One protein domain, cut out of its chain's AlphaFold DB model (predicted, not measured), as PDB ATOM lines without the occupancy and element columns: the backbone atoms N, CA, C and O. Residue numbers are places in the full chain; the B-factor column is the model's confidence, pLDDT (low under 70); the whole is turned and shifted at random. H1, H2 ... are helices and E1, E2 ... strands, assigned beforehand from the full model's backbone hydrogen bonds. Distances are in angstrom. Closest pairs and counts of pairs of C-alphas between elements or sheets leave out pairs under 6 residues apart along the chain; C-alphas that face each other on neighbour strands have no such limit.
ATOM      1  N   GLU A1053     -15.000  47.544  85.975       53.65
ATOM      2  CA  GLU A1053     -15.000  46.112  86.361       53.65
ATOM      3  C   GLU A1053     -15.136  45.981  87.885       53.65
ATOM      4  O   GLU A1053     -14.386  46.633  88.626       53.65
ATOM      5  N   SER A1054     -16.082  45.173  88.352       66.65
ATOM      6  CA  SER A1054     -16.349  45.024  89.779       66.65
ATOM      7  C   SER A1054     -15.246  44.220  90.467       66.65
ATOM      8  O   SER A1054     -14.510  43.455  89.837       66.65
ATOM      9  N   VAL A1055     -15.159  44.344  91.793       81.41
ATOM     10  CA  VAL A1055     -14.250  43.515  92.599       81.41
ATOM     11  C   VAL A1055     -14.534  42.021  92.366       81.41
ATOM     12  O   VAL A1055     -13.612  41.211  92.289       81.41
ATOM     13  N   THR A1056     -15.805  41.666  92.156       85.01
ATOM     14  CA  THR A1056     -16.273  40.322  91.797       85.01
ATOM     15  C   THR A1056     -15.675  39.812  90.481       85.01
ATOM     16  O   THR A1056     -15.228  38.668  90.427       85.01
ATOM     17  N   ASP A1057     -15.591  40.641  89.435       85.09
ATOM     18  CA  ASP A1057     -15.037  40.237  88.130       85.09
ATOM     19  C   ASP A1057     -13.536  39.913  88.230       85.09
ATOM     20  O   ASP A1057     -13.050  38.931  87.661       85.09
ATOM     21  N   ILE A1058     -12.807  40.690  89.036       88.38
ATOM     22  CA  ILE A1058     -11.394  40.445  89.357       88.38
ATOM     23  C   ILE A1058     -11.229  39.156  90.165       88.38
ATOM     24  O   ILE A1058     -10.345  38.351  89.862       88.38
ATOM     25  N   LEU A1059     -12.089  38.925  91.163       89.84
ATOM     26  CA  LEU A1059     -12.111  37.669  91.912       89.84
ATOM     27  C   LEU A1059     -12.361  36.474  90.974       89.84
ATOM     28  O   LEU A1059     -11.686  35.456  91.115       89.84
ATOM     29  N   TYR A1060     -13.241  36.598  89.971       88.20
ATOM     30  CA  TYR A1060     -13.435  35.563  88.948       88.20
ATOM     31  C   TYR A1060     -12.209  35.379  88.033       88.20
ATOM     32  O   TYR A1060     -11.804  34.229  87.851       88.20
ATOM     33  N   ARG A1061     -11.550  36.441  87.524       85.79
ATOM     34  CA  ARG A1061     -10.276  36.310  86.764       85.79
ATOM     35  C   ARG A1061      -9.208  35.578  87.583       85.79
ATOM     36  O   ARG A1061      -8.580  34.636  87.097       85.79
ATOM     37  N   LEU A1062      -9.005  35.982  88.838       87.20
ATOM     38  CA  LEU A1062      -7.981  35.409  89.718       87.20
ATOM     39  C   LEU A1062      -8.326  33.983  90.188       87.20
ATOM     40  O   LEU A1062      -7.418  33.172  90.374       87.20
ATOM     41  N   CYS A1063      -9.611  33.645  90.332       86.99
ATOM     42  CA  CYS A1063     -10.077  32.285  90.616       86.99
ATOM     43  C   CYS A1063      -9.935  31.362  89.395       86.99
ATOM     44  O   CYS A1063      -9.415  30.257  89.529       86.99
ATOM     45  N   HIS A1064     -10.319  31.817  88.196       83.67
ATOM     46  CA  HIS A1064     -10.108  31.090  86.938       83.67
ATOM     47  C   HIS A1064      -8.620  30.785  86.716       83.67
ATOM     48  O   HIS A1064      -8.235  29.653  86.425       83.67
ATOM     49  N   ASN A1065      -7.761  31.775  86.968       83.35
ATOM     50  CA  ASN A1065      -6.309  31.632  86.883       83.35
ATOM     51  C   ASN A1065      -5.685  30.921  88.109       83.35
ATOM     52  O   ASN A1065      -4.465  30.881  88.236       83.35
ATOM     53  N   SER A1066      -6.504  30.322  88.987       83.07
ATOM     54  CA  SER A1066      -6.103  29.488  90.136       83.07
ATOM     55  C   SER A1066      -5.224  30.175  91.198       83.07
ATOM     56  O   SER A1066      -4.540  29.504  91.969       83.07
ATOM     57  N   PHE A1067      -5.253  31.509  91.282       84.77
ATOM     58  CA  PHE A1067      -4.540  32.273  92.317       84.77
ATOM     59  C   PHE A1067      -5.352  32.460  93.602       84.77
ATOM     60  O   PHE A1067      -4.770  32.671  94.669       84.77
ATOM     61  N   ILE A1068      -6.680  32.359  93.518       88.14
ATOM     62  CA  ILE A1068      -7.589  32.392  94.666       88.14
ATOM     63  C   ILE A1068      -7.970  30.957  95.040       88.14
ATOM     64  O   ILE A1068      -8.593  30.253  94.248       88.14
ATOM     65  N   HIS A1069      -7.555  30.525  96.233       85.91
ATOM     66  CA  HIS A1069      -7.677  29.140  96.709       85.91
ATOM     67  C   HIS A1069      -8.265  29.009  98.123       85.91
ATOM     68  O   HIS A1069      -8.736  27.931  98.483       85.91
ATOM     69  N   SER A1070      -8.312  30.094  98.903       88.11
ATOM     70  CA  SER A1070      -9.111  30.177 100.131       88.11
ATOM     71  C   SER A1070      -9.987  31.429 100.137       88.11
ATOM     72  O   SER A1070      -9.730  32.396  99.419       88.11
ATOM     73  N   SER A1071     -10.986  31.445 101.021       88.90
ATOM     74  CA  SER A1071     -11.647  32.679 101.466       88.90
ATOM     75  C   SER A1071     -10.619  33.697 101.980       88.90
ATOM     76  O   SER A1071      -9.565  33.305 102.491       88.90
ATOM     77  N   GLY A1072     -10.916  34.989 101.864       91.21
ATOM     78  CA  GLY A1072      -9.950  36.042 102.165       91.21
ATOM     79  C   GLY A1072     -10.514  37.456 102.056       91.21
ATOM     80  O   GLY A1072     -11.724  37.684 102.137       91.21
ATOM     81  N   ILE A1073      -9.610  38.419 101.891       92.96
ATOM     82  CA  ILE A1073      -9.916  39.837 101.675       92.96
ATOM     83  C   ILE A1073      -9.157  40.306 100.433       92.96
ATOM     84  O   ILE A1073      -7.960  40.049 100.295       92.96
ATOM     85  N   ILE A1074      -9.848  41.013  99.544       93.68
ATOM     86  CA  ILE A1074      -9.271  41.720  98.400       93.68
ATOM     87  C   ILE A1074      -9.342  43.232  98.652       93.68
ATOM     88  O   ILE A1074     -10.292  43.731  99.252       93.68
ATOM     89  N   ILE A1075      -8.296  43.950  98.251       92.77
ATOM     90  CA  ILE A1075      -8.080  45.377  98.496       92.77
ATOM     91  C   ILE A1075      -7.615  46.001  97.176       92.77
ATOM     92  O   ILE A1075      -6.443  45.910  96.811       92.77
ATOM     93  N   GLN A1076      -8.541  46.606  96.439       90.65
ATOM     94  CA  GLN A1076      -8.318  47.192  95.119       90.65
ATOM     95  C   GLN A1076      -8.065  48.700  95.226       90.65
ATOM     96  O   GLN A1076      -8.786  49.415  95.923       90.65
ATOM     97  N   ALA A1077      -7.083  49.218  94.490       87.56
ATOM     98  CA  ALA A1077      -6.931  50.658  94.314       87.56
ATOM     99  C   ALA A1077      -8.066  51.206  93.432       87.56
ATOM    100  O   ALA A1077      -8.252  50.729  92.311       87.56
ATOM    101  N   ASN A1078      -8.812  52.201  93.926       81.23
ATOM    102  CA  ASN A1078      -9.819  52.903  93.125       81.23
ATOM    103  C   ASN A1078      -9.228  54.197  92.546       81.23
ATOM    104  O   ASN A1078      -9.237  54.403  91.335       81.23
ATOM    105  N   ASP A1079      -8.620  55.023  93.403       74.69
ATOM    106  CA  ASP A1079      -7.812  56.175  92.998       74.69
ATOM    107  C   ASP A1079      -6.609  56.376  93.949       74.69
ATOM    108  O   ASP A1079      -6.152  55.447  94.622       74.69
ATOM    109  N   TYR A1080      -6.038  57.581  93.985       74.88
ATOM    110  CA  TYR A1080      -4.883  57.925  94.819       74.88
ATOM    111  C   TYR A1080      -5.211  58.085  96.321       74.88
ATOM    112  O   TYR A1080      -4.280  58.172  97.132       74.88
ATOM    113  N   LYS A1081      -6.497  58.149  96.695       76.27
ATOM    114  CA  LYS A1081      -7.012  58.470  98.038       76.27
ATOM    115  C   LYS A1081      -7.985  57.419  98.590       76.27
ATOM    116  O   LYS A1081      -8.105  57.318  99.809       76.27
ATOM    117  N   TYR A1082      -8.653  56.651  97.735       86.76
ATOM    118  CA  TYR A1082      -9.650  55.652  98.106       86.76
ATOM    119  C   TYR A1082      -9.300  54.261  97.579       86.76
ATOM    120  O   TYR A1082      -8.835  54.066  96.450       86.76
ATOM    121  N   VAL A1083      -9.586  53.272  98.418       90.10
ATOM    122  CA  VAL A1083      -9.308  51.854  98.203       90.10
ATOM    123  C   VAL A1083     -10.578  51.066  98.509       90.10
ATOM    124  O   VAL A1083     -11.187  51.247  99.559       90.10
ATOM    125  N   ASN A1084     -10.982  50.191  97.591       90.93
ATOM    126  CA  ASN A1084     -12.147  49.332  97.765       90.93
ATOM    127  C   ASN A1084     -11.712  48.007  98.412       90.93
ATOM    128  O   ASN A1084     -10.851  47.306  97.876       90.93
ATOM    129  N   MET A1085     -12.266  47.690  99.578       91.90
ATOM    130  CA  MET A1085     -11.984  46.482 100.344       91.90
ATOM    131  C   MET A1085     -13.203  45.561 100.331       91.90
ATOM    132  O   MET A1085     -14.273  45.938 100.801       91.90
ATOM    133  N   ALA A1086     -13.026  44.324  99.870       93.92
ATOM    134  CA  ALA A1086     -14.076  43.315  99.899       93.92
ATOM    135  C   ALA A1086     -13.625  42.037 100.613       93.92
ATOM    136  O   ALA A1086     -12.564  41.477 100.329       93.92
ATOM    137  N   LYS A1087     -14.460  41.535 101.525       93.10
ATOM    138  CA  LYS A1087     -14.299  40.205 102.126       93.10
ATOM    139  C   LYS A1087     -14.994  39.186 101.233       93.10
ATOM    140  O   LYS A1087     -16.186  39.334 100.969       93.10
ATOM    141  N   TYR A1088     -14.285  38.144 100.808       92.93
ATOM    142  CA  TYR A1088     -14.814  37.127  99.901       92.93
ATOM    143  C   TYR A1088     -14.688  35.711 100.479       92.93
ATOM    144  O   TYR A1088     -13.771  35.397 101.242       92.93
ATOM    145  N   GLN A1089     -15.615  34.838 100.097       90.87
ATOM    146  CA  GLN A1089     -15.657  33.432 100.482       90.87
ATOM    147  C   GLN A1089     -15.732  32.553  99.235       90.87
ATOM    148  O   GLN A1089     -16.568  32.786  98.365       90.87
ATOM    149  N   ILE A1090     -14.876  31.531  99.146       85.30
ATOM    150  CA  ILE A1090     -14.955  30.558  98.050       85.30
ATOM    151  C   ILE A1090     -15.998  29.500  98.405       85.30
ATOM    152  O   ILE A1090     -15.854  28.775  99.391       85.30
ATOM    153  N   MET A1091     -17.022  29.382  97.567       81.93
ATOM    154  CA  MET A1091     -18.005  28.304  97.611       81.93
ATOM    155  C   MET A1091     -17.697  27.325  96.475       81.93
ATOM    156  O   MET A1091     -17.520  27.746  95.333       81.93
ATOM    157  N   LYS A1092     -17.630  26.020  96.778       72.63
ATOM    158  CA  LYS A1092     -17.121  24.986  95.849       72.63
ATOM    159  C   LYS A1092     -17.808  24.972  94.481       72.63
ATOM    160  O   LYS A1092     -17.142  24.708  93.487       72.63
ATOM    161  N   ASP A1093     -19.103  25.278  94.460       75.12
ATOM    162  CA  ASP A1093     -19.960  25.168  93.277       75.12
ATOM    163  C   ASP A1093     -20.471  26.538  92.767       75.12
ATOM    164  O   ASP A1093     -21.053  26.607  91.689       75.12
ATOM    165  N   GLU A1094     -20.258  27.629  93.522       72.79
ATOM    166  CA  GLU A1094     -20.765  28.990  93.219       72.79
ATOM    167  C   GLU A1094     -19.636  29.993  92.865       72.79
ATOM    168  O   GLU A1094     -19.892  31.053  92.293       72.79
ATOM    169  N   GLY A1095     -18.373  29.661  93.164       79.53
ATOM    170  CA  GLY A1095     -17.214  30.533  92.939       79.53
ATOM    171  C   GLY A1095     -16.902  31.476  94.117       79.53
ATOM    172  O   GLY A1095     -17.308  31.206  95.254       79.53
ATOM    173  N   PRO A1096     -16.127  32.555  93.889       86.14
ATOM    174  CA  PRO A1096     -15.776  33.531  94.916       86.14
ATOM    175  C   PRO A1096     -16.917  34.535  95.138       86.14
ATOM    176  O   PRO A1096     -17.178  35.406  94.312       86.14
ATOM    177  N   LYS A1097     -17.583  34.441  96.290       85.55
ATOM    178  CA  LYS A1097     -18.720  35.285  96.666       85.55
ATOM    179  C   LYS A1097     -18.283  36.404  97.606       85.55
ATOM    180  O   LYS A1097     -17.713  36.132  98.663       85.55
ATOM    181  N   VAL A1098     -18.552  37.656  97.242       87.47
ATOM    182  CA  VAL A1098     -18.333  38.814  98.123       87.47
ATOM    183  C   VAL A1098     -19.384  38.816  99.239       87.47
ATOM    184  O   VAL A1098     -20.573  38.650  98.979       87.47
ATOM    185  N   LEU A1099     -18.936  38.978 100.487       86.10
ATOM    186  CA  LEU A1099     -19.771  39.011 101.697       86.10
ATOM    187  C   LEU A1099     -20.014  40.437 102.213       86.10
ATOM    188  O   LEU A1099     -21.074  40.724 102.759       86.10
ATOM    189  N   LYS A1100     -19.013  41.311 102.074       85.93
ATOM    190  CA  LYS A1100     -19.074  42.752 102.357       85.93
ATOM    191  C   LYS A1100     -18.081  43.450 101.433       85.93
ATOM    192  O   LYS A1100     -16.968  42.947 101.280       85.93
ATOM    193  N   GLU A1101     -18.477  44.583 100.871       89.95
ATOM    194  CA  GLU A1101     -17.653  45.488 100.064       89.95
ATOM    195  C   GLU A1101     -17.734  46.889 100.691       89.95
ATOM    196  O   GLU A1101     -18.805  47.296 101.145       89.95
ATOM    197  N   GLU A1102     -16.607  47.590 100.801       87.69
ATOM    198  CA  GLU A1102     -16.490  48.851 101.537       87.69
ATOM    199  C   GLU A1102     -15.377  49.728 100.948       87.69
ATOM    200  O   GLU A1102     -14.232  49.295 100.807       87.69
ATOM    201  N   VAL A1103     -15.692  50.984 100.621       87.97
ATOM    202  CA  VAL A1103     -14.713  51.946 100.092       87.97
ATOM    203  C   VAL A1103     -14.115  52.749 101.244       87.97
ATOM    204  O   VAL A1103     -14.797  53.550 101.877       87.97
ATOM    205  N   VAL A1104     -12.823  52.545 101.497       82.99
ATOM    206  CA  VAL A1104     -12.084  53.116 102.629       82.99
ATOM    207  C   VAL A1104     -11.132  54.210 102.140       82.99
ATOM    208  O   VAL A1104     -10.470  54.066 101.107       82.99
ATOM    209  N   GLU A1105     -11.017  55.310 102.889       80.98
ATOM    210  CA  GLU A1105      -9.984  56.321 102.644       80.98
ATOM    211  C   GLU A1105      -8.598  55.777 103.022       80.98
ATOM    212  O   GLU A1105      -8.288  55.523 104.186       80.98
ATOM    213  N   GLY A1106      -7.743  55.600 102.019       80.67
ATOM    214  CA  GLY A1106      -6.417  55.023 102.156       80.67
ATOM    215  C   GLY A1106      -5.711  54.914 100.806       80.67
ATOM    216  O   GLY A1106      -6.338  54.818  99.757       80.67
ATOM    217  N   ASN A1107      -4.378  54.910 100.828       83.30
ATOM    218  CA  ASN A1107      -3.566  54.711  99.630       83.30
ATOM    219  C   ASN A1107      -2.952  53.301  99.641       83.30
ATOM    220  O   ASN A1107      -2.290  52.925 100.612       83.30
ATOM    221  N   ILE A1108      -3.139  52.546  98.551       85.37
ATOM    222  CA  ILE A1108      -2.729  51.134  98.430       85.37
ATOM    223  C   ILE A1108      -1.246  50.899  98.762       85.37
ATOM    224  O   ILE A1108      -0.916  49.951  99.476       85.37
ATOM    225  N   ARG A1109      -0.351  51.808  98.344       82.60
ATOM    226  CA  ARG A1109       1.094  51.740  98.619       82.60
ATOM    227  C   ARG A1109       1.374  51.807 100.118       82.60
ATOM    228  O   ARG A1109       2.143  51.004 100.637       82.60
ATOM    229  N   ASN A1110       0.722  52.729 100.826       81.11
ATOM    230  CA  ASN A1110       0.905  52.900 102.268       81.11
ATOM    231  C   ASN A1110       0.358  51.699 103.054       81.11
ATOM    232  O   ASN A1110       1.015  51.240 103.988       81.11
ATOM    233  N   LEU A1111      -0.805  51.168 102.655       81.17
ATOM    234  CA  LEU A1111      -1.385  49.961 103.254       81.17
ATOM    235  C   LEU A1111      -0.442  48.763 103.095       81.17
ATOM    236  O   LEU A1111      -0.140  48.080 104.072       81.17
ATOM    237  N   MET A1112       0.085  48.546 101.889       78.21
ATOM    238  CA  MET A1112       1.015  47.450 101.627       78.21
ATOM    239  C   MET A1112       2.333  47.600 102.386       78.21
ATOM    240  O   MET A1112       2.754  46.644 103.033       78.21
ATOM    241  N   LEU A1113       2.944  48.791 102.406       77.23
ATOM    242  CA  LEU A1113       4.144  49.050 103.213       77.23
ATOM    243  C   LEU A1113       3.917  48.712 104.697       77.23
ATOM    244  O   LEU A1113       4.754  48.055 105.310       77.23
ATOM    245  N   GLN A1114       2.763  49.077 105.267       79.43
ATOM    246  CA  GLN A1114       2.411  48.722 106.648       79.43
ATOM    247  C   GLN A1114       2.160  47.221 106.867       79.43
ATOM    248  O   GLN A1114       2.287  46.751 107.999       79.43
ATOM    249  N   LEU A1115       1.785  46.465 105.832       78.90
ATOM    250  CA  LEU A1115       1.625  45.011 105.906       78.90
ATOM    251  C   LEU A1115       2.978  44.289 105.849       78.90
ATOM    252  O   LEU A1115       3.181  43.360 106.627       78.90
ATOM    253  N   LEU A1116       3.927  44.752 105.025       71.20
ATOM    254  CA  LEU A1116       5.259  44.133 104.889       71.20
ATOM    255  C   LEU A1116       6.043  44.054 106.207       71.20
ATOM    256  O   LEU A1116       6.778  43.096 106.429       71.20
ATOM    257  N   PHE A1117       5.857  45.020 107.110       69.09
ATOM    258  CA  PHE A1117       6.506  45.026 108.427       69.09
ATOM    259  C   PHE A1117       5.731  44.248 109.518       69.09
ATOM    260  O   PHE A1117       6.131  44.271 110.683       69.09
ATOM    261  N   LYS A1118       4.628  43.545 109.196       69.94
ATOM    262  CA  LYS A1118       3.859  42.747 110.175       69.94
ATOM    263  C   LYS A1118       4.331  41.281 110.206       69.94
ATOM    264  O   LYS A1118       4.080  40.541 109.257       69.94
ATOM    265  N   PRO A1119       4.873  40.778 111.335       58.96
ATOM    266  CA  PRO A1119       5.538  39.468 111.410       58.96
ATOM    267  C   PRO A1119       4.592  38.244 111.459       58.96
ATOM    268  O   PRO A1119       4.949  37.226 112.038       58.96
ATOM    269  N   ASN A1120       3.375  38.343 110.908       69.86
ATOM    270  CA  ASN A1120       2.437  37.213 110.770       69.86
ATOM    271  C   ASN A1120       2.187  36.802 109.312       69.86
ATOM    272  O   ASN A1120       1.530  35.791 109.093       69.86
ATOM    273  N   ILE A1121       2.642  37.583 108.330       74.19
ATOM    274  CA  ILE A1121       2.444  37.264 106.912       74.19
ATOM    275  C   ILE A1121       3.519  36.264 106.478       74.19
ATOM    276  O   ILE A1121       4.671  36.357 106.910       74.19
ATOM    277  N   LYS A1122       3.147  35.305 105.621       72.89
ATOM    278  CA  LYS A1122       4.087  34.422 104.915       72.89
ATOM    279  C   LYS A1122       5.199  35.292 104.279       72.89
ATOM    280  O   LYS A1122       4.856  36.223 103.554       72.89
ATOM    281  N   PRO A1123       6.506  35.034 104.502       68.15
ATOM    282  CA  PRO A1123       7.611  35.916 104.068       68.15
ATOM    283  C   PRO A1123       7.909  35.848 102.552       68.15
ATOM    284  O   PRO A1123       9.037  36.027 102.100       68.15
ATOM    285  N   MET A1124       6.881  35.546 101.767       76.65
ATOM    286  CA  MET A1124       6.888  35.242 100.348       76.65
ATOM    287  C   MET A1124       5.650  35.931  99.775       76.65
ATOM    288  O   MET A1124       4.528  35.483 100.013       76.65
ATOM    289  N   VAL A1125       5.855  37.047  99.079       83.15
ATOM    290  CA  VAL A1125       4.784  37.834  98.461       83.15
ATOM    291  C   VAL A1125       4.716  37.480  96.986       83.15
ATOM    292  O   VAL A1125       5.726  37.517  96.282       83.15
ATOM    293  N   VAL A1126       3.530  37.121  96.508       87.44
ATOM    294  CA  VAL A1126       3.324  36.786  95.096       87.44
ATOM    295  C   VAL A1126       2.980  38.063  94.337       87.44
ATOM    296  O   VAL A1126       2.051  38.776  94.698       87.44
ATOM    297  N   LEU A1127       3.733  38.363  93.285       86.62
ATOM    298  CA  LEU A1127       3.522  39.501  92.401       86.62
ATOM    299  C   LEU A1127       2.939  38.995  91.080       86.62
ATOM    300  O   LEU A1127       3.638  38.360  90.286       86.62
ATOM    301  N   LEU A1128       1.657  39.265  90.857       88.51
ATOM    302  CA  LEU A1128       0.938  38.927  89.637       88.51
ATOM    303  C   LEU A1128       0.859  40.150  88.725       88.51
ATOM    304  O   LEU A1128       0.264  41.163  89.092       88.51
ATOM    305  N   LYS A1129       1.394  40.037  87.509       86.13
ATOM    306  CA  LYS A1129       1.192  41.022  86.445       86.13
ATOM    307  C   LYS A1129       0.621  40.347  85.201       86.13
ATOM    308  O   LYS A1129       1.182  39.362  84.733       86.13
ATOM    309  N   GLU A1130      -0.462  40.880  84.659       85.48
ATOM    310  CA  GLU A1130      -0.989  40.489  83.350       85.48
ATOM    311  C   GLU A1130      -0.119  41.106  82.240       85.48
ATOM    312  O   GLU A1130       0.298  42.265  82.333       85.48
ATOM    313  N   ASP A1131       0.219  40.334  81.209       80.85
ATOM    314  CA  ASP A1131       0.861  40.865  80.004       80.85
ATOM    315  C   ASP A1131      -0.171  41.482  79.037       80.85
ATOM    316  O   ASP A1131      -1.386  41.385  79.230       80.85
ATOM    317  N   GLU A1132       0.312  42.139  77.981       73.66
ATOM    318  CA  GLU A1132      -0.514  42.697  76.893       73.66
ATOM    319  C   GLU A1132      -1.220  41.602  76.053       73.66
ATOM    320  O   GLU A1132      -1.863  41.899  75.048       73.66
ATOM    321  N   GLN A1133      -1.063  40.321  76.411       73.89
ATOM    322  CA  GLN A1133      -1.695  39.164  75.779       73.89
ATOM    323  C   GLN A1133      -2.710  38.470  76.716       73.89
ATOM    324  O   GLN A1133      -3.154  37.362  76.411       73.89
ATOM    325  N   GLY A1134      -3.086  39.102  77.839       71.75
ATOM    326  CA  GLY A1134      -4.084  38.583  78.787       71.75
ATOM    327  C   GLY A1134      -3.594  37.395  79.623       71.75
ATOM    328  O   GLY A1134      -4.390  36.618  80.151       71.75
ATOM    329  N   LYS A1135      -2.275  37.193  79.715       77.37
ATOM    330  CA  LYS A1135      -1.666  36.055  80.407       77.37
ATOM    331  C   LYS A1135      -0.957  36.517  81.676       77.37
ATOM    332  O   LYS A1135      -0.177  37.464  81.685       77.37
ATOM    333  N   MET A1136      -1.199  35.795  82.771       82.81
ATOM    334  CA  MET A1136      -0.641  36.152  84.073       82.81
ATOM    335  C   MET A1136       0.818  35.700  84.228       82.81
ATOM    336  O   MET A1136       1.129  34.506  84.219       82.81
ATOM    337  N   HIS A1137       1.712  36.656  84.457       82.58
ATOM    338  CA  HIS A1137       3.043  36.427  84.996       82.58
ATOM    339  C   HIS A1137       2.999  36.462  86.523       82.58
ATOM    340  O   HIS A1137       2.726  37.499  87.122       82.58
ATOM    341  N   SER A1138       3.306  35.328  87.152       85.62
ATOM    342  CA  SER A1138       3.555  35.247  88.591       85.62
ATOM    343  C   SER A1138       5.055  35.309  88.860       85.62
ATOM    344  O   SER A1138       5.822  34.510  88.318       85.62
ATOM    345  N   THR A1139       5.472  36.259  89.692       83.09
ATOM    346  CA  THR A1139       6.843  36.382  90.201       83.09
ATOM    347  C   THR A1139       6.817  36.356  91.723       83.09
ATOM    348  O   THR A1139       5.985  37.001  92.351       83.09
ATOM    349  N   VAL A1140       7.697  35.563  92.330       83.90
ATOM    350  CA  VAL A1140       7.760  35.402  93.786       83.90
ATOM    351  C   VAL A1140       8.802  36.356  94.350       83.90
ATOM    352  O   VAL A1140       9.949  36.350  93.907       83.90
ATOM    353  N   LEU A1141       8.404  37.144  95.345       79.92
ATOM    354  CA  LEU A1141       9.264  38.066  96.070       79.92
ATOM    355  C   LEU A1141       9.471  37.550  97.499       79.92
ATOM    356  O   LEU A1141       8.575  37.635  98.339       79.92
ATOM    357  N   GLU A1142      10.648  36.994  97.775       74.23
ATOM    358  CA  GLU A1142      11.052  36.648  99.142       74.23
ATOM    359  C   GLU A1142      11.421  37.921  99.909       74.23
ATOM    360  O   GLU A1142      12.228  38.728  99.445       74.23
ATOM    361  N   ILE A1143      10.830  38.109 101.089       72.24
ATOM    362  CA  ILE A1143      11.019  39.316 101.899       72.24
ATOM    363  C   ILE A1143      11.798  38.949 103.168       72.24
ATOM    364  O   ILE A1143      11.329  38.109 103.942       72.24
ATOM    365  N   PRO A1144      12.973  39.562 103.422       56.97
ATOM    366  CA  PRO A1144      13.785  39.246 104.593       56.97
ATOM    367  C   PRO A1144      13.033  39.516 105.899       56.97
ATOM    368  O   PRO A1144      12.803  40.663 106.285       56.97
ATOM    369  N   PHE A1145      12.674  38.449 106.609       56.04
ATOM    370  CA  PHE A1145      12.036  38.551 107.917       56.04
ATOM    371  C   PHE A1145      13.056  39.043 108.953       56.04
ATOM    372  O   PHE A1145      13.909  38.280 109.413       56.04
ATOM    373  N   GLN A1146      12.969  40.315 109.343       50.90
ATOM    374  CA  GLN A1146      13.767  40.857 110.443       50.90
ATOM    375  C   GLN A1146      13.271  40.276 111.775       50.90
ATOM    376  O   GLN A1146      12.246  40.698 112.312       50.90
ATOM    377  N   GLN A1147      13.997  39.299 112.330       46.56
ATOM    378  CA  GLN A1147      13.746  38.844 113.697       46.56
ATOM    379  C   GLN A1147      14.168  39.943 114.688       46.56
ATOM    380  O   GLN A1147      15.305  40.418 114.610       46.56
ATOM    381  N   PRO A1148      13.305  40.340 115.645       43.34
ATOM    382  CA  PRO A1148      13.646  41.351 116.641       43.34
ATOM    383  C   PRO A1148      14.685  40.792 117.626       43.34
ATOM    384  O   PRO A1148      14.341  40.165 118.625       43.34
ATOM    385  N   GLY A1149      15.966  40.995 117.311       46.05
ATOM    386  CA  GLY A1149      17.105  40.535 118.113       46.05
ATOM    387  C   GLY A1149      18.386  40.253 117.320       46.05
ATOM    388  O   GLY A1149      19.467  40.282 117.902       46.05
ATOM    389  N   SER A1150      18.312  40.019 116.004       41.23
ATOM    390  CA  SER A1150      19.513  39.910 115.159       41.23
ATOM    391  C   SER A1150      20.031  41.297 114.773       41.23
ATOM    392  O   SER A1150      19.259  42.110 114.268       41.23
ATOM    393  N   ALA A1151      21.329  41.553 114.974       47.98
ATOM    394  CA  ALA A1151      21.971  42.816 114.605       47.98
ATOM    395  C   ALA A1151      21.756  43.170 113.120       47.98
ATOM    396  O   ALA A1151      21.646  42.282 112.271       47.98
ATOM    397  N   THR A1152      21.706  44.470 112.816       51.20
ATOM    398  CA  THR A1152      21.384  45.024 111.489       51.20
ATOM    399  C   THR A1152      22.313  44.491 110.399       51.20
ATOM    400  O   THR A1152      23.415  45.001 110.208       51.20
ATOM    401  N   ASN A1153      21.853  43.478 109.662       58.44
ATOM    402  CA  ASN A1153      22.510  43.028 108.442       58.44
ATOM    403  C   ASN A1153      22.088  43.960 107.287       58.44
ATOM    404  O   ASN A1153      20.929  43.888 106.865       58.44
ATOM    405  N   PRO A1154      22.983  44.818 106.755       62.79
ATOM    406  CA  PRO A1154      22.623  45.790 105.720       62.79
ATOM    407  C   PRO A1154      22.162  45.122 104.417       62.79
ATOM    408  O   PRO A1154      21.393  45.710 103.663       62.79
ATOM    409  N   GLU A1155      22.560  43.870 104.167       64.13
ATOM    410  CA  GLU A1155      22.085  43.087 103.023       64.13
ATOM    411  C   GLU A1155      20.578  42.781 103.120       64.13
ATOM    412  O   GLU A1155      19.874  42.785 102.111       64.13
ATOM    413  N   ALA A1156      20.059  42.555 104.334       61.69
ATOM    414  CA  ALA A1156      18.635  42.320 104.556       61.69
ATOM    415  C   ALA A1156      17.823  43.607 104.360       61.69
ATOM    416  O   ALA A1156      16.788  43.577 103.703       61.69
ATOM    417  N   GLU A1157      18.314  44.744 104.860       64.72
ATOM    418  CA  GLU A1157      17.667  46.043 104.645       64.72
ATOM    419  C   GLU A1157      17.681  46.448 103.162       64.72
ATOM    420  O   GLU A1157      16.653  46.869 102.633       64.72
ATOM    421  N   CYS A1158      18.796  46.226 102.457       61.06
ATOM    422  CA  CYS A1158      18.897  46.454 101.015       61.06
ATOM    423  C   CYS A1158      17.881  45.607 100.228       61.06
ATOM    424  O   CYS A1158      17.189  46.134  99.359       61.06
ATOM    425  N   LYS A1159      17.722  44.321 100.574       68.80
ATOM    426  CA  LYS A1159      16.708  43.437  99.973       68.80
ATOM    427  C   LYS A1159      15.276  43.868 100.306       68.80
ATOM    428  O   LYS A1159      14.412  43.788  99.441       68.80
ATOM    429  N   THR A1160      15.004  44.377 101.511       71.49
ATOM    430  CA  THR A1160      13.693  44.965 101.840       71.49
ATOM    431  C   THR A1160      13.420  46.233 101.020       71.49
ATOM    432  O   THR A1160      12.307  46.402 100.527       71.49
ATOM    433  N   GLN A1161      14.415  47.102 100.812       70.00
ATOM    434  CA  GLN A1161      14.275  48.293  99.963       70.00
ATOM    435  C   GLN A1161      14.094  47.932  98.476       70.00
ATOM    436  O   GLN A1161      13.281  48.548  97.789       70.00
ATOM    437  N   GLU A1162      14.790  46.906  97.981       76.33
ATOM    438  CA  GLU A1162      14.601  46.369  96.628       76.33
ATOM    439  C   GLU A1162      13.202  45.755  96.451       76.33
ATOM    440  O   GLU A1162      12.507  46.083  95.491       76.33
ATOM    441  N   ALA A1163      12.738  44.959  97.419       72.95
ATOM    442  CA  ALA A1163      11.386  44.406  97.446       72.95
ATOM    443  C   ALA A1163      10.306  45.504  97.416       72.95
ATOM    444  O   ALA A1163       9.365  45.430  96.624       72.95
ATOM    445  N   VAL A1164      10.476  46.562  98.216       77.76
ATOM    446  CA  VAL A1164       9.616  47.756  98.181       77.76
ATOM    447  C   VAL A1164       9.642  48.418  96.803       77.76
ATOM    448  O   VAL A1164       8.583  48.694  96.249       77.76
ATOM    449  N   LYS A1165      10.820  48.619  96.200       80.19
ATOM    450  CA  LYS A1165      10.955  49.242  94.873       80.19
ATOM    451  C   LYS A1165      10.282  48.424  93.764       80.19
ATOM    452  O   LYS A1165       9.648  48.999  92.882       80.19
ATOM    453  N   ILE A1166      10.382  47.094  93.808       82.30
ATOM    454  CA  ILE A1166       9.704  46.190  92.864       82.30
ATOM    455  C   ILE A1166       8.178  46.295  93.015       82.30
ATOM    456  O   ILE A1166       7.470  46.408  92.016       82.30
ATOM    457  N   ILE A1167       7.677  46.326  94.253       79.06
ATOM    458  CA  ILE A1167       6.254  46.519  94.558       79.06
ATOM    459  C   ILE A1167       5.756  47.894  94.086       79.06
ATOM    460  O   ILE A1167       4.708  47.983  93.450       79.06
ATOM    461  N   GLU A1168       6.506  48.968  94.332       81.76
ATOM    462  CA  GLU A1168       6.127  50.324  93.916       81.76
ATOM    463  C   GLU A1168       6.047  50.474  92.390       81.76
ATOM    464  O   GLU A1168       5.150  51.155  91.898       81.76
ATOM    465  N   ASN A1169       6.900  49.770  91.639       79.99
ATOM    466  CA  ASN A1169       6.832  49.714  90.175       79.99
ATOM    467  C   ASN A1169       5.577  48.988  89.641       79.99
ATOM    468  O   ASN A1169       5.193  49.215  88.494       79.99
ATOM    469  N   LEU A1170       4.940  48.121  90.439       76.26
ATOM    470  CA  LEU A1170       3.698  47.418  90.078       76.26
ATOM    471  C   LEU A1170       2.432  48.178  90.495       76.26
ATOM    472  O   LEU A1170       1.392  48.007  89.867       76.26
ATOM    473  N   LEU A1171       2.522  49.034  91.518       76.03
ATOM    474  CA  LEU A1171       1.424  49.875  92.019       76.03
ATOM    475  C   LEU A1171       1.311  51.233  91.300       76.03
ATOM    476  O   LEU A1171       0.645  52.148  91.791       76.03
ATOM    477  N   VAL A1172       1.962  51.394  90.145       71.38
ATOM    478  CA  VAL A1172       1.829  52.594  89.310       71.38
ATOM    479  C   VAL A1172       0.412  52.638  88.741       71.38
ATOM    480  O   VAL A1172       0.065  51.853  87.862       71.38
ATOM    481  N   GLN A1173      -0.407  53.568  89.233       64.58
ATOM    482  CA  GLN A1173      -1.782  53.751  88.768       64.58
ATOM    483  C   GLN A1173      -1.796  54.232  87.311       64.58
ATOM    484  O   GLN A1173      -1.548  55.402  87.019       64.58
ATOM    485  N   GLN A1174      -2.097  53.312  86.396       66.83
ATOM    486  CA  GLN A1174      -2.376  53.586  84.990       66.83
ATOM    487  C   GLN A1174      -3.868  53.369  84.744       66.83
ATOM    488  O   GLN A1174      -4.457  52.445  85.296       66.83
ATOM    489  N   LYS A1175      -4.500  54.209  83.916       69.07
ATOM    490  CA  LYS A1175      -5.966  54.204  83.744       69.07
ATOM    491  C   LYS A1175      -6.517  52.886  83.161       69.07
ATOM    492  O   LYS A1175      -7.695  52.589  83.321       69.07
ATOM    493  N   GLU A1176      -5.655  52.114  82.510       72.61
ATOM    494  CA  GLU A1176      -5.950  50.836  81.852       72.61
ATOM    495  C   GLU A1176      -5.544  49.612  82.702       72.61
ATOM    496  O   GLU A1176      -5.750  48.481  82.269       72.61
ATOM    497  N   ILE A1177      -4.975  49.809  83.904       81.87
ATOM    498  CA  ILE A1177      -4.454  48.727  84.758       81.87
ATOM    499  C   ILE A1177      -5.020  48.837  86.179       81.87
ATOM    500  O   ILE A1177      -4.666  49.745  86.938       81.87
ATOM    501  N   LYS A1178      -5.839  47.863  86.587       86.26
ATOM    502  CA  LYS A1178      -6.293  47.734  87.977       86.26
ATOM    503  C   LYS A1178      -5.227  47.058  88.823       86.26
ATOM    504  O   LYS A1178      -4.766  45.955  88.533       86.26
ATOM    505  N   THR A1179      -4.868  47.725  89.912       87.19
ATOM    506  CA  THR A1179      -3.887  47.241  90.885       87.19
ATOM    507  C   THR A1179      -4.544  46.992  92.235       87.19
ATOM    508  O   THR A1179      -5.510  47.660  92.611       87.19
ATOM    509  N   GLY A1180      -4.032  46.015  92.975       91.13
ATOM    510  CA  GLY A1180      -4.569  45.679  94.286       91.13
ATOM    511  C   GLY A1180      -3.831  44.545  94.977       91.13
ATOM    512  O   GLY A1180      -2.750  44.119  94.567       91.13
ATOM    513  N   LEU A1181      -4.436  44.074  96.059       91.58
ATOM    514  CA  LEU A1181      -3.887  43.090  96.976       91.58
ATOM    515  C   LEU A1181      -4.951  42.046  97.318       91.58
ATOM    516  O   LEU A1181      -6.078  42.400  97.643       91.58
ATOM    517  N   VAL A1182      -4.585  40.771  97.312       91.39
ATOM    518  CA  VAL A1182      -5.365  39.669  97.883       91.39
ATOM    519  C   VAL A1182      -4.615  39.140  99.101       91.39
ATOM    520  O   VAL A1182      -3.414  38.878  99.034       91.39
ATOM    521  N   MET A1183      -5.322  38.980 100.216       92.00
ATOM    522  CA  MET A1183      -4.843  38.320 101.430       92.00
ATOM    523  C   MET A1183      -5.746  37.127 101.726       92.00
ATOM    524  O   MET A1183      -6.950  37.301 101.923       92.00
ATOM    525  N   GLN A1184      -5.173  35.927 101.749       90.92
ATOM    526  CA  GLN A1184      -5.922  34.675 101.886       90.92
ATOM    527  C   GLN A1184      -5.179  33.687 102.800       90.92
ATOM    528  O   GLN A1184      -3.967  33.792 102.993       90.92
ATOM    529  N   GLU A1185      -5.893  32.745 103.404       84.41
ATOM    530  CA  GLU A1185      -5.336  31.730 104.297       84.41
ATOM    531  C   GLU A1185      -4.759  30.560 103.488       84.41
ATOM    532  O   GLU A1185      -5.488  29.753 102.916       84.41
ATOM    533  N   SER A1186      -3.429  30.442 103.462       81.74
ATOM    534  CA  SER A1186      -2.764  29.276 102.865       81.74
ATOM    535  C   SER A1186      -3.160  27.970 103.571       81.74
ATOM    536  O   SER A1186      -3.585  27.981 104.726       81.74
ATOM    537  N   GLU A1187      -2.934  26.820 102.925       77.72
ATOM    538  CA  GLU A1187      -3.245  25.477 103.460       77.72
ATOM    539  C   GLU A1187      -2.685  25.216 104.883       77.72
ATOM    540  O   GLU A1187      -3.254  24.444 105.652       77.72
ATOM    541  N   GLY A1188      -1.597  25.899 105.269       75.95
ATOM    542  CA  GLY A1188      -1.010  25.863 106.616       75.95
ATOM    543  C   GLY A1188      -1.586  26.870 107.629       75.95
ATOM    544  O   GLY A1188      -0.963  27.104 108.668       75.95
ATOM    545  N   GLY A1189      -2.708  27.529 107.326       77.54
ATOM    546  CA  GLY A1189      -3.344  28.544 108.177       77.54
ATOM    547  C   GLY A1189      -2.532  29.834 108.354       77.54
ATOM    548  O   GLY A1189      -2.770  30.581 109.299       77.54
ATOM    549  N   GLN A1190      -1.540  30.087 107.493       77.89
ATOM    550  CA  GLN A1190      -0.775  31.340 107.487       77.89
ATOM    551  C   GLN A1190      -1.344  32.289 106.423       77.89
ATOM    552  O   GLN A1190      -1.605  31.824 105.308       77.89
ATOM    553  N   PRO A1191      -1.499  33.596 106.701       83.29
ATOM    554  CA  PRO A1191      -1.945  34.545 105.693       83.29
ATOM    555  C   PRO A1191      -0.867  34.724 104.615       83.29
ATOM    556  O   PRO A1191       0.263  35.145 104.885       83.29
ATOM    557  N   GLU A1192      -1.237  34.382 103.389       86.54
ATOM    558  CA  GLU A1192      -0.486  34.605 102.161       86.54
ATOM    559  C   GLU A1192      -0.964  35.898 101.493       86.54
ATOM    560  O   GLU A1192      -2.148  36.237 101.548       86.54
ATOM    561  N   MET A1193      -0.028  36.634 100.889       88.34
ATOM    562  CA  MET A1193      -0.281  37.954 100.327       88.34
ATOM    563  C   MET A1193       0.151  38.015  98.861       88.34
ATOM    564  O   MET A1193       1.308  37.755  98.524       88.34
ATOM    565  N   THR A1194      -0.791  38.404  98.007       88.78
ATOM    566  CA  THR A1194      -0.652  38.417  96.552       88.78
ATOM    567  C   THR A1194      -0.988  39.805  96.019       88.78
ATOM    568  O   THR A1194      -2.124  40.256  96.122       88.78
ATOM    569  N   VAL A1195      -0.008  40.493  95.445       90.39
ATOM    570  CA  VAL A1195      -0.186  41.778  94.755       90.39
ATOM    571  C   VAL A1195      -0.593  41.486  93.319       90.39
ATOM    572  O   VAL A1195       0.056  40.662  92.677       90.39
ATOM    573  N   TYR A1196      -1.620  42.151  92.796       90.81
ATOM    574  CA  TYR A1196      -2.021  42.004  91.398       90.81
ATOM    575  C   TYR A1196      -2.006  43.330  90.635       90.81
ATOM    576  O   TYR A1196      -2.234  44.407  91.186       90.81
ATOM    577  N   SER A1197      -1.731  43.206  89.340       89.63
ATOM    578  CA  SER A1197      -1.714  44.248  88.322       89.63
ATOM    579  C   SER A1197      -2.342  43.623  87.070       89.63
ATOM    580  O   SER A1197      -1.700  42.821  86.390       89.63
ATOM    581  N   LEU A1198      -3.636  43.878  86.864       86.16
ATOM    582  CA  LEU A1198      -4.477  43.305  85.804       86.16
ATOM    583  C   LEU A1198      -4.806  44.384  84.769       86.16
ATOM    584  O   LEU A1198      -5.059  45.531  85.145       86.16
ATOM    585  N   HIS A1199      -4.834  44.027  83.490       79.46
ATOM    586  CA  HIS A1199      -5.304  44.914  82.431       79.46
ATOM    587  C   HIS A1199      -6.837  44.938  82.432       79.46
ATOM    588  O   HIS A1199      -7.481  43.891  82.401       79.46
ATOM    589  N   CYS A1200      -7.419  46.139  82.435       68.61
ATOM    590  CA  CYS A1200      -8.856  46.332  82.266       68.61
ATOM    591  C   CYS A1200      -9.236  45.950  80.834       68.61
ATOM    592  O   CYS A1200      -9.147  46.775  79.920       68.61
ATOM    593  N   GLU A1201      -9.663  44.711  80.612       53.23
ATOM    594  CA  GLU A1201     -10.050  44.248  79.283       53.23
ATOM    595  C   GLU A1201     -11.481  44.706  78.988       53.23
ATOM    596  O   GLU A1201     -12.433  43.926  78.967       53.23
TER     597      GLU A1201
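This is residues 1053 to 1201 of the 2297 residues of the protein "Xin actin-binding repeat-containing protein 1" of Danio rerio (UniProt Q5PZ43). One twisted sheet of seven strands curls round the short helix H1, while H2 and the long H3 cover parts of its other face. Residues 1149 to 1154, of which 1154 belongs to H3, stick out at the first end of H3. The printed part has 149 residues with three named helices and seven named strands, in the order H1 E1 E2 E3 H2 E4 E5 H3 E6 E7. The sheet runs E3 E2 E1 E6 E7 E4 E5 and is mixed; the class is mixed, helices and strands. The whole is compact, with a radius of gyration of the C-alphas of 15.5 A and spans of 49 by 34 by 32 A.

Across the sheet stand E3, residues 1095 to 1105, E2, 1082 to 1091, E1, 1072 to 1077, E6, 1177 to 1185, E7, 1191 to 1199, E4, 1124 to 1130, and E5, 1136 to 1142. E1 E2 E3 form a meander, each strand the antiparallel neighbour of the one before, with N 1074 and O 1086 at 2.9 A and N 1085 and O 1102 at 2.8 A. E1 and E6 are antiparallel, with N 1075 and O 1181 at 2.8 A. The hairpin E6 and E7 has N 1182 and O 1194 at 2.8 A, and the hairpin E4 and E5 has N 1127 and O 1139 at 2.8 A. E7 and E4 are parallel at 16 degrees, with N 1128 and O 1195 at 2.8 A. The sheet curls round H1, residues 1055 to 1064; its closest C-alphas to E3 are those of Leu 1059 and Pro 1096, 6.3 A. There are three layers, helices on both faces: H1 on one face, H2, residues 1108 to 1116, and H3, residues 1154 to 1170, on the other. H2 runs along the strands at a height over the sheet of 8.8 A, and H3 at 10.8 A. H2 and H3 are close but not clearly touching, with the C-alphas of Arg 1109 and Glu 1168 at 7.0 A. E5, H3, E6 form a split strand-helix-strand unit, two strands running the same way with E7 and E4 between them, and a right-handed crossover. In H1, H2 and H3 every O i to N i+4 pair is within hydrogen-bond range.

H1 begins at C-alpha 1055 (-14.250, 43.515, 92.599). E2 is 28.6 A long and E3 28.5 A; E3 bends by 59 degrees at residue 1099. H3 is 24.6 A long, from C-alpha 1154 (22.623, 45.790, 105.720). E6 measures 25.9 A and E7 25.7 A, ending at C-alpha 1199 (-5.304, 44.914, 82.431).

The C-alphas farthest apart are those of Asp 1093 and Ala 1151, 50.2 A. The printed part has no cut. The link from E5 to H3 is long, 11 residues. The mean pLDDT of the printed part is 78.7, and 28 residues are under 70, among them 1144 to 1159.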